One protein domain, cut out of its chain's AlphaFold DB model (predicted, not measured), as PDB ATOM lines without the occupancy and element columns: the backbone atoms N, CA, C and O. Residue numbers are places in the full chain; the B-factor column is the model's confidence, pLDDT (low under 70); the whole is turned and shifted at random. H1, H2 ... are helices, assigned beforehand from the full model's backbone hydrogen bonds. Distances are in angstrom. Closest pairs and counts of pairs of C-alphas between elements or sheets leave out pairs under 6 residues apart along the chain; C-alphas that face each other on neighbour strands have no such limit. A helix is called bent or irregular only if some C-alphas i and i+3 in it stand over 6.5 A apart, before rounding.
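AT A GLANCE: This is residues 201 to 321 of the 918 residues of an uncharacterized protein of Dictyostelium discoideum (UniProt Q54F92). A body of short helices has H3 in its middle, with H1, H4 and H5 packed round it, H2 packed on H1, and H6 near H4; from this body the long helix H7 leads away, its residues 309 to 321 sticking out as an arm. The printed part has 121 residues with seven named helices, H1 to H7 in chain order, and no named strand: all helix. It is only just compact, close to loose, with a radius of gyration of the C-alphas of 15.9 A, and spans 52 by 32 by 27 A.

IN THESE COORDINATES: Find C-alpha 300 at (198.378, 125.889, 186.530); from there H7, residues 300 to 321, runs 30.1 A to C-alpha 321 at (169.241, 128.298, 193.883). Go back to C-alpha 201 at (212.998, 144.276, 208.816), where H1, residues 201 to 211, begins; it is 15.9 A long and irregular, with C-alphas 202 and 205 7.0 A apart. Next come H2, residues 214 to 223, H3, residues 231 to 240, H4, residues 244 to 254, H5, residues 267 to 275, and H6, residues 279 to 287.

HOW THE PARTS SIT: H7 touches H5 with residues 300 to 304 alone, the closest C-alphas, of Glu 268 and Val 304, being 5.6 A apart. H5 touches the hub, H3, closest at C-alphas 239 and 273, 5.5 A. H3 and H4 form a hairpin, closest at C-alphas 238 and 244, 5.4 A. H1 touches H3 at a shallow tilt of 24 degrees, closest at C-alphas 210 and 237, 4.4 A. H1 and H2 form a hairpin, closest at C-alphas 208 and 217, 6.0 A. H6 touches no helix; its closest C-alpha to H4 is Leu 281, 7.3 A from that of Cys 245. H2 to H6 have every O i to N i+4 pair within hydrogen-bond range, H7 has 17 of 18, and H1 has 3 of 7, beside 5 of 8 O i to N i+3 pairs.

THE WHOLE: The C-alphas farthest apart, of Gly 225 and His 321, are 52.9 A apart. The printed part has no cut; the links H4 to H5 and H6 to H7 are long. Look for pLDDT under 70 at residues 201 to 202 and 292 to 321.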
ATOM      1  N   ASN A 201     213.397 143.015 209.434       65.57
ATOM      2  CA  ASN A 201     212.998 144.276 208.816       65.57
ATOM      3  C   ASN A 201     212.628 143.994 207.355       65.57
ATOM      4  O   ASN A 201     211.644 144.527 206.854       65.57
ATOM      5  N   ASP A 202     213.332 143.017 206.775       66.08
ATOM      6  CA  ASP A 202     213.055 142.293 205.539       66.08
ATOM      7  C   ASP A 202     211.577 141.982 205.262       66.08
ATOM      8  O   ASP A 202     211.169 142.007 204.112       66.08
ATOM      9  N   ASP A 203     210.775 141.662 206.278       82.40
ATOM     10  CA  ASP A 203     209.384 141.235 206.104       82.40
ATOM     11  C   ASP A 203     208.385 142.290 206.591       82.40
ATOM     12  O   ASP A 203     207.178 142.124 206.418       82.40
ATOM     13  N   LEU A 204     208.857 143.366 207.233       89.62
ATOM     14  CA  LEU A 204     207.982 144.372 207.828       89.62
ATOM     15  C   LEU A 204     207.261 145.184 206.749       89.62
ATOM     16  O   LEU A 204     206.037 145.326 206.808       89.62
ATOM     17  N   PHE A 205     208.006 145.667 205.750       92.65
ATOM     18  CA  PHE A 205     207.430 146.420 204.638       92.65
ATOM     19  C   PHE A 205     206.486 145.541 203.814       92.65
ATOM     20  O   PHE A 205     205.322 145.898 203.619       92.65
ATOM     21  N   ASP A 206     206.923 144.335 203.450       89.68
ATOM     22  CA  ASP A 206     206.115 143.405 202.663       89.68
ATOM     23  C   ASP A 206     204.820 143.009 203.385       89.68
ATOM     24  O   ASP A 206     203.748 143.022 202.777       89.68
ATOM     25  N   LYS A 207     204.875 142.704 204.690       88.73
ATOM     26  CA  LYS A 207     203.671 142.428 205.495       88.73
ATOM     27  C   LYS A 207     202.749 143.635 205.591       88.73
ATOM     28  O   LYS A 207     201.531 143.452 205.614       88.73
ATOM     29  N   SER A 208     203.309 144.842 205.654       93.87
ATOM     30  CA  SER A 208     202.510 146.061 205.750       93.87
ATOM     31  C   SER A 208     201.691 146.303 204.480       93.87
ATOM     32  O   SER A 208     200.520 146.656 204.584       93.87
ATOM     33  N   LEU A 209     202.231 145.983 203.296       94.34
ATOM     34  CA  LEU A 209     201.499 146.085 202.027       94.34
ATOM     35  C   LEU A 209     200.241 145.206 201.991       94.34
ATOM     36  O   LEU A 209     199.229 145.616 201.434       94.34
ATOM     37  N   GLY A 210     200.259 144.027 202.617       90.96
ATOM     38  CA  GLY A 210     199.106 143.119 202.596       90.96
ATOM     39  C   GLY A 210     197.978 143.487 203.561       90.96
ATOM     40  O   GLY A 210     196.860 142.999 203.404       90.96
ATOM     41  N   LYS A 211     198.258 144.303 204.584       86.15
ATOM     42  CA  LYS A 211     197.367 144.443 205.751       86.15
ATOM     43  C   LYS A 211     197.101 145.871 206.208       86.15
ATOM     44  O   LYS A 211     196.104 146.103 206.889       86.15
ATOM     45  N   CYS A 212     197.992 146.807 205.901       81.98
ATOM     46  CA  CYS A 212     198.000 148.112 206.544       81.98
ATOM     47  C   CYS A 212     197.399 149.214 205.681       81.98
ATOM     48  O   CYS A 212     197.322 149.137 204.456       81.98
ATOM     49  N   ASP A 213     197.022 150.295 206.359       90.54
ATOM     50  CA  ASP A 213     196.726 151.560 205.707       90.54
ATOM     51  C   ASP A 213     197.988 152.155 205.050       90.54
ATOM     52  O   ASP A 213     199.098 152.045 205.581       90.54
ATOM     53  N   LEU A 214     197.806 152.864 203.934       94.32
ATOM     54  CA  LEU A 214     198.855 153.549 203.181       94.32
ATOM     55  C   LEU A 214     199.693 154.481 204.073       94.32
ATOM     56  O   LEU A 214     200.894 154.608 203.872       94.32
ATOM     57  N   LYS A 215     199.097 155.086 205.110       95.47
ATOM     58  CA  LYS A 215     199.826 155.929 206.078       95.47
ATOM     59  C   LYS A 215     200.929 155.174 206.827       95.47
ATOM     60  O   LYS A 215     201.989 155.740 207.064       95.47
ATOM     61  N   ILE A 216     200.685 153.915 207.195       94.67
ATOM     62  CA  ILE A 216     201.675 153.073 207.879       94.67
ATOM     63  C   ILE A 216     202.768 152.656 206.910       94.67
ATOM     64  O   ILE A 216     203.939 152.729 207.253       94.67
ATOM     65  N   ILE A 217     202.391 152.286 205.690       95.27
ATOM     66  CA  ILE A 217     203.344 151.897 204.648       95.27
ATOM     67  C   ILE A 217     204.283 153.071 204.332       95.27
ATOM     68  O   ILE A 217     205.497 152.898 204.319       95.27
ATOM     69  N   LYS A 218     203.738 154.288 204.192       96.56
ATOM     70  CA  LYS A 218     204.527 155.518 204.022       96.56
ATOM     71  C   LYS A 218     205.430 155.809 205.217       96.56
ATOM     72  O   LYS A 218     206.574 156.184 205.012       96.56
ATOM     73  N   PHE A 219     204.947 155.620 206.444       95.48
ATOM     74  CA  PHE A 219     205.774 155.783 207.641       95.48
ATOM     75  C   PHE A 219     206.946 154.792 207.657       95.48
ATOM     76  O   PHE A 219     208.087 155.190 207.858       95.48
ATOM     77  N   ILE A 220     206.690 153.513 207.375       93.89
ATOM     78  CA  ILE A 220     207.735 152.481 207.316       93.89
ATOM     79  C   ILE A 220     208.766 152.805 206.224       93.89
ATOM     80  O   ILE A 220     209.966 152.665 206.452       93.89
ATOM     81  N   TYR A 221     208.316 153.270 205.061       94.77
ATOM     82  CA  TYR A 221     209.209 153.586 203.950       94.77
ATOM     83  C   TYR A 221     210.019 154.868 204.182       94.77
ATOM     84  O   TYR A 221     211.245 154.846 204.116       94.77
ATOM     85  N   TYR A 222     209.345 155.987 204.465       95.84
ATOM     86  CA  TYR A 222     209.975 157.307 204.528       95.84
ATOM     87  C   TYR A 222     210.624 157.603 205.882       95.84
ATOM     88  O   TYR A 222     211.722 158.146 205.909       95.84
ATOM     89  N   GLU A 223     209.973 157.249 206.994       94.23
ATOM     90  CA  GLU A 223     210.456 157.604 208.339       94.23
ATOM     91  C   GLU A 223     211.379 156.527 208.916       94.23
ATOM     92  O   GLU A 223     212.369 156.848 209.569       94.23
ATOM     93  N   LEU A 224     211.087 155.242 208.666       90.59
ATOM     94  CA  LEU A 224     211.951 154.143 209.123       90.59
ATOM     95  C   LEU A 224     213.027 153.754 208.099       90.59
ATOM     96  O   LEU A 224     213.928 152.988 208.438       90.59
ATOM     97  N   GLY A 225     212.945 154.251 206.860       92.84
ATOM     98  CA  GLY A 225     213.911 153.948 205.799       92.84
ATOM     99  C   GLY A 225     213.918 152.481 205.357       92.84
ATOM    100  O   GLY A 225     214.926 152.009 204.829       92.84
ATOM    101  N   ILE A 226     212.835 151.731 205.595       91.11
ATOM    102  CA  ILE A 226     212.758 150.305 205.251       91.11
ATOM    103  C   ILE A 226     212.290 150.169 203.799       91.11
ATOM    104  O   ILE A 226     211.134 150.438 203.471       91.11
ATOM    105  N   MET A 227     213.210 149.738 202.936       91.48
ATOM    106  CA  MET A 227     213.009 149.602 201.490       91.48
ATOM    107  C   MET A 227     212.394 148.246 201.103       91.48
ATOM    108  O   MET A 227     212.459 147.276 201.860       91.48
ATOM    109  N   VAL A 228     211.842 148.160 199.886       92.41
ATOM    110  CA  VAL A 228     211.387 146.895 199.281       92.41
ATOM    111  C   VAL A 228     212.582 145.970 199.061       92.41
ATOM    112  O   VAL A 228     213.484 146.303 198.293       92.41
ATOM    113  N   LYS A 229     212.581 144.797 199.700       89.18
ATOM    114  CA  LYS A 229     213.649 143.800 199.537       89.18
ATOM    115  C   LYS A 229     213.342 142.786 198.440       89.18
ATOM    116  O   LYS A 229     214.205 142.507 197.613       89.18
ATOM    117  N   ASP A 230     212.125 142.245 198.439       91.66
ATOM    118  CA  ASP A 230     211.631 141.328 197.414       91.66
ATOM    119  C   ASP A 230     210.517 142.024 196.619       91.66
ATOM    120  O   ASP A 230     209.365 142.073 197.066       91.66
ATOM    121  N   PRO A 231     210.837 142.570 195.430       91.87
ATOM    122  CA  PRO A 231     209.855 143.226 194.582       91.87
ATOM    123  C   PRO A 231     208.627 142.360 194.320       91.87
ATOM    124  O   PRO A 231     207.496 142.846 194.304       91.87
ATOM    125  N   MET A 232     208.817 141.055 194.153       91.57
ATOM    126  CA  MET A 232     207.719 140.187 193.786       91.57
ATOM    127  C   MET A 232     206.755 139.956 194.941       91.57
ATOM    128  O   MET A 232     205.535 140.013 194.753       91.57
ATOM    129  N   LYS A 233     207.291 139.770 196.145       92.50
ATOM    130  CA  LYS A 233     206.487 139.656 197.360       92.50
ATOM    131  C   LYS A 233     205.771 140.963 197.695       92.50
ATOM    132  O   LYS A 233     204.583 140.927 198.015       92.50
ATOM    133  N   ALA A 234     206.450 142.101 197.558       94.12
ATOM    134  CA  ALA A 234     205.855 143.420 197.756       94.12
ATOM    135  C   ALA A 234     204.676 143.656 196.800       94.12
ATOM    136  O   ALA A 234     203.571 143.986 197.236       94.12
ATOM    137  N   PHE A 235     204.879 143.408 195.503       94.39
ATOM    138  CA  PHE A 235     203.835 143.557 194.493       94.39
ATOM    139  C   PHE A 235     202.642 142.631 194.757       94.39
ATOM    140  O   PHE A 235     201.492 143.070 194.723       94.39
ATOM    141  N   TYR A 236     202.901 141.365 195.095       94.55
ATOM    142  CA  TYR A 236     201.854 140.401 195.431       94.55
ATOM    143  C   TYR A 236     201.050 140.805 196.671       94.55
ATOM    144  O   TYR A 236     199.818 140.766 196.649       94.55
ATOM    145  N   ASN A 237     201.719 141.236 197.740       94.66
ATOM    146  CA  ASN A 237     201.043 141.682 198.955       94.66
ATOM    147  C   ASN A 237     200.219 142.951 198.703       94.66
ATOM    148  O   ASN A 237     199.097 143.050 199.195       94.66
ATOM    149  N   ALA A 238     200.720 143.876 197.879       96.22
ATOM    150  CA  ALA A 238     199.954 145.042 197.450       96.22
ATOM    151  C   ALA A 238     198.708 144.644 196.641       96.22
ATOM    152  O   ALA A 238     197.629 145.176 196.900       96.22
ATOM    153  N   LEU A 239     198.811 143.671 195.726       94.64
ATOM    154  CA  LEU A 239     197.662 143.130 194.986       94.64
ATOM    155  C   LEU A 239     196.625 142.476 195.912       94.64
ATOM    156  O   LEU A 239     195.425 142.681 195.730       94.64
ATOM    157  N   CYS A 240     197.071 141.726 196.922       93.84
ATOM    158  CA  CYS A 240     196.192 141.042 197.876       93.84
ATOM    159  C   CYS A 240     195.509 141.991 198.873       93.84
ATOM    160  O   CYS A 240     194.564 141.597 199.559       93.84
ATOM    161  N   SER A 241     195.959 143.241 198.960       94.49
ATOM    162  CA  SER A 241     195.404 144.231 199.874       94.49
ATOM    163  C   SER A 241     193.957 144.604 199.535       94.49
ATOM    164  O   SER A 241     193.523 144.648 198.377       94.49
ATOM    165  N   ASN A 242     193.192 144.979 200.558       91.14
ATOM    166  CA  ASN A 242     191.901 145.646 200.378       91.14
ATOM    167  C   ASN A 242     192.047 147.064 199.790       91.14
ATOM    168  O   ASN A 242     191.087 147.588 199.236       91.14
ATOM    169  N   LYS A 243     193.246 147.661 199.854       94.08
ATOM    170  CA  LYS A 243     193.593 148.961 199.251       94.08
ATOM    171  C   LYS A 243     194.483 148.830 198.011       94.08
ATOM    172  O   LYS A 243     195.227 149.748 197.674       94.08
ATOM    173  N   ARG A 244     194.411 147.695 197.310       95.03
ATOM    174  CA  ARG A 244     195.287 147.340 196.177       95.03
ATOM    175  C   ARG A 244     195.546 148.460 195.172       95.03
ATOM    176  O   ARG A 244     196.696 148.713 194.852       95.03
ATOM    177  N   CYS A 245     194.525 149.180 194.703       96.46
ATOM    178  CA  CYS A 245     194.729 150.213 193.685       96.46
ATOM    179  C   CYS A 245     195.534 151.406 194.220       96.46
ATOM    180  O   CYS A 245     196.346 151.973 193.494       96.46
ATOM    181  N   GLU A 246     195.323 151.791 195.481       96.74
ATOM    182  CA  GLU A 246     196.088 152.857 196.137       96.74
ATOM    183  C   GLU A 246     197.531 152.417 196.378       96.74
ATOM    184  O   GLU A 246     198.457 153.179 196.120       96.74
ATOM    185  N   LEU A 247     197.730 151.170 196.818       96.62
ATOM    186  CA  LEU A 247     199.063 150.630 197.074       96.62
ATOM    187  C   LEU A 247     199.866 150.441 195.799       96.62
ATOM    188  O   LEU A 247     201.031 150.807 195.763       96.62
ATOM    189  N   ILE A 248     199.253 149.921 194.742       97.30
ATOM    190  CA  ILE A 248     199.927 149.749 193.457       97.30
ATOM    191  C   ILE A 248     200.273 151.121 192.862       97.30
ATOM    192  O   ILE A 248     201.385 151.287 192.379       97.30
ATOM    193  N   ARG A 249     199.401 152.137 192.968       97.39
ATOM    194  CA  ARG A 249     199.771 153.520 192.607       97.39
ATOM    195  C   ARG A 249     200.931 154.038 193.449       97.39
ATOM    196  O   ARG A 249     201.885 154.541 192.886       97.39
ATOM    197  N   PHE A 250     200.892 153.872 194.768       97.34
ATOM    198  CA  PHE A 250     201.998 154.271 195.642       97.34
ATOM    199  C   PHE A 250     203.321 153.608 195.233       97.34
ATOM    200  O   PHE A 250     204.334 154.294 195.107       97.34
ATOM    201  N   LEU A 251     203.292 152.297 194.967       96.75
ATOM    202  CA  LEU A 251     204.446 151.558 194.475       96.75
ATOM    203  C   LEU A 251     204.959 152.186 193.165       96.75
ATOM    204  O   LEU A 251     206.110 152.602 193.093       96.75
ATOM    205  N   LEU A 252     204.113 152.306 192.142       96.31
ATOM    206  CA  LEU A 252     204.535 152.776 190.818       96.31
ATOM    207  C   LEU A 252     204.922 154.263 190.778       96.31
ATOM    208  O   LEU A 252     205.876 154.628 190.099       96.31
ATOM    209  N   ASP A 253     204.160 155.118 191.457       96.77
ATOM    210  CA  ASP A 253     204.197 156.575 191.284       96.77
ATOM    211  C   ASP A 253     205.062 157.283 192.317       96.77
ATOM    212  O   ASP A 253     205.756 158.236 191.973       96.77
ATOM    213  N   GLU A 254     205.021 156.849 193.578       96.95
ATOM    214  CA  GLU A 254     205.734 157.550 194.649       96.95
ATOM    215  C   GLU A 254     207.124 156.973 194.893       96.95
ATOM    216  O   GLU A 254     208.074 157.735 195.056       96.95
ATOM    217  N   ILE A 255     207.266 155.644 194.895       94.95
ATOM    218  CA  ILE A 255     208.567 155.005 195.152       94.95
ATOM    219  C   ILE A 255     209.289 154.554 193.872       94.95
ATOM    220  O   ILE A 255     210.420 154.084 193.956       94.95
ATOM    221  N   GLY A 256     208.658 154.680 192.698       95.13
ATOM    222  CA  GLY A 256     209.249 154.274 191.415       95.13
ATOM    223  C   GLY A 256     209.462 152.761 191.290       95.13
ATOM    224  O   GLY A 256     210.440 152.308 190.695       95.13
ATOM    225  N   PHE A 257     208.575 151.971 191.890       94.81
ATOM    226  CA  PHE A 257     208.636 150.517 191.885       94.81
ATOM    227  C   PHE A 257     208.458 149.960 190.471       94.81
ATOM    228  O   PHE A 257     207.461 150.240 189.807       94.81
ATOM    229  N   VAL A 258     209.387 149.107 190.038       94.10
ATOM    230  CA  VAL A 258     209.269 148.360 188.781       94.10
ATOM    231  C   VAL A 258     208.670 146.986 189.087       94.10
ATOM    232  O   VAL A 258     209.316 146.193 189.779       94.10
ATOM    233  N   PRO A 259     207.456 146.672 188.598       92.95
ATOM    234  CA  PRO A 259     206.840 145.376 188.821       92.95
ATOM    235  C   PRO A 259     207.677 144.220 188.270       92.95
ATOM    236  O   PRO A 259     208.320 144.356 187.225       92.95
ATOM    237  N   PRO A 260     207.647 143.057 188.938       90.69
ATOM    238  CA  PRO A 260     208.276 141.849 188.422       90.69
ATOM    239  C   PRO A 260     207.614 141.426 187.102       90.69
ATOM    240  O   PRO A 260     206.389 141.383 186.991       90.69
ATOM    241  N   ILE A 261     208.428 141.060 186.109       86.82
ATOM    242  CA  ILE A 261     207.941 140.580 184.803       86.82
ATOM    243  C   ILE A 261     207.479 139.116 184.895       86.82
ATOM    244  O   ILE A 261     206.684 138.664 184.088       86.82
ATOM    245  N   SER A 262     207.928 138.351 185.888       84.33
ATOM    246  CA  SER A 262     207.513 136.957 186.084       84.33
ATOM    247  C   SER A 262     207.024 136.749 187.508       84.33
ATOM    248  O   SER A 262     207.688 137.204 188.437       84.33
ATOM    249  N   PHE A 263     205.920 136.021 187.687       82.33
ATOM    250  CA  PHE A 263     205.415 135.614 188.998       82.33
ATOM    251  C   PHE A 263     205.589 134.092 189.175       82.33
ATOM    252  O   PHE A 263     205.186 133.313 188.321       82.33
ATOM    253  N   THR A 264     206.217 133.648 190.267       82.31
ATOM    254  CA  THR A 264     206.418 132.224 190.617       82.31
ATOM    255  C   THR A 264     205.460 131.698 191.701       82.31
ATOM    256  O   THR A 264     205.592 130.551 192.122       82.31
ATOM    257  N   GLY A 265     204.499 132.505 192.174       81.69
ATOM    258  CA  GLY A 265     203.528 132.102 193.204       81.69
ATOM    259  C   GLY A 265     202.226 131.493 192.657       81.69
ATOM    260  O   GLY A 265     202.131 131.125 191.487       81.69
ATOM    261  N   SER A 266     201.190 131.409 193.504       81.05
ATOM    262  CA  SER A 266     199.856 130.914 193.111       81.05
ATOM    263  C   SER A 266     199.192 131.836 192.076       81.05
ATOM    264  O   SER A 266     198.841 132.979 192.385       81.05
ATOM    265  N   PHE A 267     199.020 131.323 190.852       77.11
ATOM    266  CA  PHE A 267     198.438 132.064 189.728       77.11
ATOM    267  C   PHE A 267     196.999 132.510 190.003       77.11
ATOM    268  O   PHE A 267     196.679 133.654 189.703       77.11
ATOM    269  N   GLU A 268     196.175 131.660 190.629       77.25
ATOM    270  CA  GLU A 268     194.781 131.960 191.009       77.25
ATOM    271  C   GLU A 268     194.681 133.303 191.733       77.25
ATOM    272  O   GLU A 268     194.042 134.238 191.253       77.25
ATOM    273  N   ILE A 269     195.375 133.413 192.869       82.79
ATOM    274  CA  ILE A 269     195.265 134.574 193.751       82.79
ATOM    275  C   ILE A 269     195.888 135.801 193.085       82.79
ATOM    276  O   ILE A 269     195.372 136.911 193.212       82.79
ATOM    277  N   TYR A 270     196.996 135.623 192.366       87.99
ATOM    278  CA  TYR A 270     197.644 136.718 191.652       87.99
ATOM    279  C   TYR A 270     196.750 137.286 190.547       87.99
ATOM    280  O   TYR A 270     196.492 138.489 190.522       87.99
ATOM    281  N   PHE A 271     196.249 136.422 189.664       84.94
ATOM    282  CA  PHE A 271     195.427 136.808 188.525       84.94
ATOM    283  C   PHE A 271     194.099 137.406 188.982       84.94
ATOM    284  O   PHE A 271     193.721 138.479 188.517       84.94
ATOM    285  N   GLU A 272     193.428 136.786 189.954       85.85
ATOM    286  CA  GLU A 272     192.183 137.313 190.512       85.85
ATOM    287  C   GLU A 272     192.375 138.722 191.093       85.85
ATOM    288  O   GLU A 272     191.578 139.626 190.829       85.85
ATOM    289  N   ASN A 273     193.452 138.952 191.850       91.47
ATOM    290  CA  ASN A 273     193.715 140.272 192.420       91.47
ATOM    291  C   ASN A 273     194.161 141.304 191.376       91.47
ATOM    292  O   ASN A 273     193.816 142.478 191.524       91.47
ATOM    293  N   LEU A 274     194.855 140.877 190.317       90.94
ATOM    294  CA  LEU A 274     195.219 141.723 189.180       90.94
ATOM    295  C   LEU A 274     193.975 142.182 188.404       90.94
ATOM    296  O   LEU A 274     193.856 143.362 188.079       90.94
ATOM    297  N   MET A 275     193.016 141.282 188.170       87.89
ATOM    298  CA  MET A 275     191.759 141.588 187.472       87.89
ATOM    299  C   MET A 275     190.820 142.498 188.276       87.89
ATOM    300  O   MET A 275     189.924 143.116 187.708       87.89
ATOM    301  N   ARG A 276     191.032 142.613 189.590       90.36
ATOM    302  CA  ARG A 276     190.296 143.525 190.482       90.36
ATOM    303  C   ARG A 276     190.891 144.937 190.545       90.36
ATOM    304  O   ARG A 276     190.388 145.771 191.297       90.36
ATOM    305  N   LEU A 277     191.973 145.216 189.816       92.81
ATOM    306  CA  LEU A 277     192.487 146.578 189.681       92.81
ATOM    307  C   LEU A 277     191.539 147.432 188.839       92.81
ATOM    308  O   LEU A 277     190.835 146.935 187.962       92.81
ATOM    309  N   ASP A 278     191.555 148.745 189.069       93.91
ATOM    310  CA  ASP A 278     190.851 149.645 188.164       93.91
ATOM    311  C   ASP A 278     191.466 149.595 186.756       93.91
ATOM    312  O   ASP A 278     192.663 149.355 186.573       93.91
ATOM    313  N   HIS A 279     190.623 149.816 185.747       88.16
ATOM    314  CA  HIS A 279     190.991 149.611 184.349       88.16
ATOM    315  C   HIS A 279     192.220 150.427 183.922       88.16
ATOM    316  O   HIS A 279     193.037 149.945 183.139       88.16
ATOM    317  N   GLN A 280     192.376 151.654 184.431       93.63
ATOM    318  CA  GLN A 280     193.518 152.503 184.087       93.63
ATOM    319  C   GLN A 280     194.816 151.929 184.649       93.63
ATOM    320  O   GLN A 280     195.814 151.862 183.931       93.63
ATOM    321  N   LEU A 281     194.795 151.476 185.902       93.83
ATOM    322  CA  LEU A 281     195.956 150.889 186.555       93.83
ATOM    323  C   LEU A 281     196.332 149.536 185.949       93.83
ATOM    324  O   LEU A 281     197.502 149.306 185.657       93.83
ATOM    325  N   PHE A 282     195.344 148.682 185.672       92.59
ATOM    326  CA  PHE A 282     195.552 147.423 184.954       92.59
ATOM    327  C   PHE A 282     196.181 147.662 183.576       92.59
ATOM    328  O   PHE A 282     197.203 147.071 183.234       92.59
ATOM    329  N   LYS A 283     195.610 148.590 182.796       89.50
ATOM    330  CA  LYS A 283     196.112 148.951 181.466       89.50
ATOM    331  C   LYS A 283     197.543 149.484 181.521       89.50
ATOM    332  O   LYS A 283     198.322 149.194 180.617       89.50
ATOM    333  N   ARG A 284     197.881 150.255 182.555       93.24
ATOM    334  CA  ARG A 284     199.232 150.778 182.782       93.24
ATOM    335  C   ARG A 284     200.224 149.660 183.094       93.24
ATOM    336  O   ARG A 284     201.264 149.583 182.457       93.24
ATOM    337  N   LEU A 285     199.885 148.757 184.013       92.48
ATOM    338  CA  LEU A 285     200.706 147.579 184.315       92.48
ATOM    339  C   LEU A 285     200.941 146.709 183.072       92.48
ATOM    340  O   LEU A 285     202.051 146.242 182.835       92.48
ATOM    341  N   TYR A 286     199.905 146.529 182.255       87.41
ATOM    342  CA  TYR A 286     199.998 145.730 181.041       87.41
ATOM    343  C   TYR A 286     200.820 146.412 179.938       87.41
ATOM    344  O   TYR A 286     201.714 145.791 179.376       87.41
ATOM    345  N   ASN A 287     200.555 147.684 179.625       90.17
ATOM    346  CA  ASN A 287     201.211 148.358 178.497       90.17
ATOM    347  C   ASN A 287     202.592 148.914 178.844       90.17
ATOM    348  O   ASN A 287     203.513 148.782 178.045       90.17
ATOM    349  N   ASP A 288     202.727 149.551 180.007       93.66
ATOM    350  CA  ASP A 288     203.929 150.320 180.343       93.66
ATOM    351  C   ASP A 288     204.979 149.425 181.010       93.66
ATOM    352  O   ASP A 288     206.176 149.641 180.834       93.66
ATOM    353  N   TYR A 289     204.533 148.397 181.741       90.28
ATOM    354  CA  TYR A 289     205.407 147.472 182.469       90.28
ATOM    355  C   TYR A 289     205.441 146.058 181.879       90.28
ATOM    356  O   TYR A 289     206.201 145.221 182.363       90.28
ATOM    357  N   ASN A 290     204.657 145.793 180.827       87.44
ATOM    358  CA  ASN A 290     204.608 144.510 180.124       87.44
ATOM    359  C   ASN A 290     204.421 143.310 181.067       87.44
ATOM    360  O   ASN A 290     205.054 142.270 180.884       87.44
ATOM    361  N   ILE A 291     203.582 143.461 182.102       84.10
ATOM    362  CA  ILE A 291     203.294 142.365 183.032       84.10
ATOM    363  C   ILE A 291     202.538 141.276 182.264       84.10
ATOM    364  O   ILE A 291     201.406 141.510 181.822       84.10
ATOM    365  N   PRO A 292     203.118 140.079 182.095       67.46
ATOM    366  CA  PRO A 292     202.484 139.030 181.332       67.46
ATOM    367  C   PRO A 292     201.308 138.466 182.125       67.46
ATOM    368  O   PRO A 292     201.459 137.950 183.230       67.46
ATOM    369  N   LEU A 293     200.121 138.511 181.521       65.89
ATOM    370  CA  LEU A 293     198.924 137.882 182.082       65.89
ATOM    371  C   LEU A 293     199.048 136.350 182.137       65.89
ATOM    372  O   LEU A 293     198.355 135.719 182.926       65.89
ATOM    373  N   LEU A 294     199.907 135.758 181.292       53.99
ATOM    374  CA  LEU A 294     199.911 134.319 181.001       53.99
ATOM    375  C   LEU A 294     201.302 133.661 180.914       53.99
ATOM    376  O   LEU A 294     201.368 132.458 180.670       53.99
ATOM    377  N   GLN A 295     202.417 134.382 181.107       52.85
ATOM    378  CA  GLN A 295     203.739 133.731 181.152       52.85
ATOM    379  C   GLN A 295     203.959 133.092 182.524       52.85
ATOM    380  O   GLN A 295     204.628 133.644 183.394       52.85
ATOM    381  N   PHE A 296     203.383 131.910 182.699       53.53
ATOM    382  CA  PHE A 296     203.636 131.045 183.838       53.53
ATOM    383  C   PHE A 296     204.249 129.744 183.343       53.53
ATOM    384  O   PHE A 296     203.696 129.066 182.480       53.53
ATOM    385  N   ASN A 297     205.402 129.388 183.904       47.52
ATOM    386  CA  ASN A 297     206.010 128.081 183.697       47.52
ATOM    387  C   ASN A 297     205.182 127.030 184.455       47.52
ATOM    388  O   ASN A 297     205.481 126.729 185.607       47.52
ATOM    389  N   GLY A 298     204.123 126.487 183.848       51.47
ATOM    390  CA  GLY A 298     203.448 125.304 184.385       51.47
ATOM    391  C   GLY A 298     201.962 125.171 184.061       51.47
ATOM    392  O   GLY A 298     201.280 126.138 183.740       51.47
ATOM    393  N   TYR A 299     201.470 123.940 184.223       49.53
ATOM    394  CA  TYR A 299     200.087 123.465 184.041       49.53
ATOM    395  C   TYR A 299     198.985 124.303 184.736       49.53
ATOM    396  O   TYR A 299     197.809 124.142 184.421       49.53
ATOM    397  N   ASN A 300     199.336 125.200 185.663       49.23
ATOM    398  CA  ASN A 300     198.378 125.889 186.530       49.23
ATOM    399  C   ASN A 300     197.562 126.990 185.837       49.23
ATOM    400  O   ASN A 300     196.472 127.284 186.300       49.23
ATOM    401  N   SER A 301     198.012 127.606 184.739       50.22
ATOM    402  CA  SER A 301     197.239 128.698 184.110       50.22
ATOM    403  C   SER A 301     195.859 128.251 183.601       50.22
ATOM    404  O   SER A 301     194.905 129.031 183.624       50.22
ATOM    405  N   PHE A 302     195.727 126.979 183.210       47.99
ATOM    406  CA  PHE A 302     194.493 126.423 182.653       47.99
ATOM    407  C   PHE A 302     193.451 126.053 183.716       47.99
ATOM    408  O   PHE A 302     192.264 126.314 183.514       47.99
ATOM    409  N   SER A 303     193.871 125.497 184.863       51.48
ATOM    410  CA  SER A 303     192.942 125.187 185.963       51.48
ATOM    411  C   SER A 303     192.268 126.451 186.487       51.48
ATOM    412  O   SER A 303     191.090 126.420 186.822       51.48
ATOM    413  N   VAL A 304     192.986 127.576 186.489       48.80
ATOM    414  CA  VAL A 304     192.471 128.872 186.943       48.80
ATOM    415  C   VAL A 304     191.432 129.440 185.991       48.80
ATOM    416  O   VAL A 304     190.393 129.894 186.454       48.80
ATOM    417  N   LEU A 305     191.662 129.383 184.676       48.93
ATOM    418  CA  LEU A 305     190.637 129.783 183.708       48.93
ATOM    419  C   LEU A 305     189.382 128.921 183.873       48.93
ATOM    420  O   LEU A 305     188.285 129.467 183.966       48.93
ATOM    421  N   ASN A 306     189.547 127.604 184.023       47.32
ATOM    422  CA  ASN A 306     188.433 126.700 184.290       47.32
ATOM    423  C   ASN A 306     187.697 127.069 185.593       47.32
ATOM    424  O   ASN A 306     186.478 127.208 185.597       47.32
ATOM    425  N   ASN A 307     188.430 127.330 186.678       49.30
ATOM    426  CA  ASN A 307     187.865 127.723 187.970       49.30
ATOM    427  C   ASN A 307     187.154 129.078 187.914       49.30
ATOM    428  O   ASN A 307     186.116 129.228 188.550       49.30
ATOM    429  N   ILE A 308     187.661 130.055 187.159       48.25
ATOM    430  CA  ILE A 308     187.002 131.356 186.977       48.25
ATOM    431  C   ILE A 308     185.664 131.152 186.263       48.25
ATOM    432  O   ILE A 308     184.636 131.602 186.769       48.25
ATOM    433  N   PHE A 309     185.642 130.417 185.148       49.94
ATOM    434  CA  PHE A 309     184.400 130.124 184.425       49.94
ATOM    435  C   PHE A 309     183.405 129.314 185.273       49.94
ATOM    436  O   PHE A 309     182.221 129.656 185.320       49.94
ATOM    437  N   LEU A 310     183.881 128.306 186.012       49.55
ATOM    438  CA  LEU A 310     183.060 127.521 186.939       49.55
ATOM    439  C   LEU A 310     182.502 128.377 188.080       49.55
ATOM    440  O   LEU A 310     181.322 128.270 188.397       49.55
ATOM    441  N   SER A 311     183.313 129.259 188.669       48.28
ATOM    442  CA  SER A 311     182.904 130.134 189.777       48.28
ATOM    443  C   SER A 311     181.823 131.131 189.358       48.28
ATOM    444  O   SER A 311     180.913 131.404 190.139       48.28
ATOM    445  N   TYR A 312     181.887 131.650 188.128       50.44
ATOM    446  CA  TYR A 312     180.866 132.554 187.594       50.44
ATOM    447  C   TYR A 312     179.545 131.831 187.299       50.44
ATOM    448  O   TYR A 312     178.496 132.309 187.727       50.44
ATOM    449  N   ASN A 313     179.585 130.650 186.673       48.79
ATOM    450  CA  ASN A 313     178.375 129.844 186.456       48.79
ATOM    451  C   ASN A 313     177.780 129.336 187.778       48.79
ATOM    452  O   ASN A 313     176.561 129.279 187.931       48.79
ATOM    453  N   LEU A 314     178.621 129.017 188.767       47.59
ATOM    454  CA  LEU A 314     178.175 128.714 190.125       47.59
ATOM    455  C   LEU A 314     177.497 129.918 190.772       47.59
ATOM    456  O   LEU A 314     176.519 129.709 191.474       47.59
ATOM    457  N   LEU A 315     177.957 131.154 190.547       40.86
ATOM    458  CA  LEU A 315     177.329 132.348 191.116       40.86
ATOM    459  C   LEU A 315     175.930 132.591 190.537       40.86
ATOM    460  O   LEU A 315     175.005 132.824 191.316       40.86
ATOM    461  N   ASP A 316     175.761 132.470 189.216       43.96
ATOM    462  CA  ASP A 316     174.438 132.548 188.580       43.96
ATOM    463  C   ASP A 316     173.534 131.425 189.093       43.96
ATOM    464  O   ASP A 316     172.443 131.696 189.595       43.96
ATOM    465  N   ASN A 317     174.032 130.182 189.116       46.33
ATOM    466  CA  ASN A 317     173.298 129.050 189.674       46.33
ATOM    467  C   ASN A 317     172.965 129.246 191.161       46.33
ATOM    468  O   ASN A 317     171.885 128.851 191.586       46.33
ATOM    469  N   TYR A 318     173.838 129.863 191.961       39.19
ATOM    470  CA  TYR A 318     173.646 130.038 193.401       39.19
ATOM    471  C   TYR A 318     172.632 131.143 193.718       39.19
ATOM    472  O   TYR A 318     171.773 130.960 194.588       39.19
ATOM    473  N   LEU A 319     172.707 132.280 193.014       43.65
ATOM    474  CA  LEU A 319     171.711 133.355 193.107       43.65
ATOM    475  C   LEU A 319     170.320 132.836 192.731       43.65
ATOM    476  O   LEU A 319     169.331 133.169 193.386       43.65
ATOM    477  N   ASP A 320     170.279 131.934 191.758       49.43
ATOM    478  CA  ASP A 320     169.087 131.221 191.329       49.43
ATOM    479  C   ASP A 320     168.619 130.117 192.298       49.43
ATOM    480  O   ASP A 320     167.416 129.887 192.428       49.43
ATOM    481  N   HIS A 321     169.538 129.429 192.987       45.50
ATOM    482  CA  HIS A 321     169.241 128.298 193.883       45.50
ATOM    483  C   HIS A 321     168.665 128.718 195.239       45.50
ATOM    484  O   HIS A 321     167.926 127.945 195.847       45.50
TER     485      HIS A 321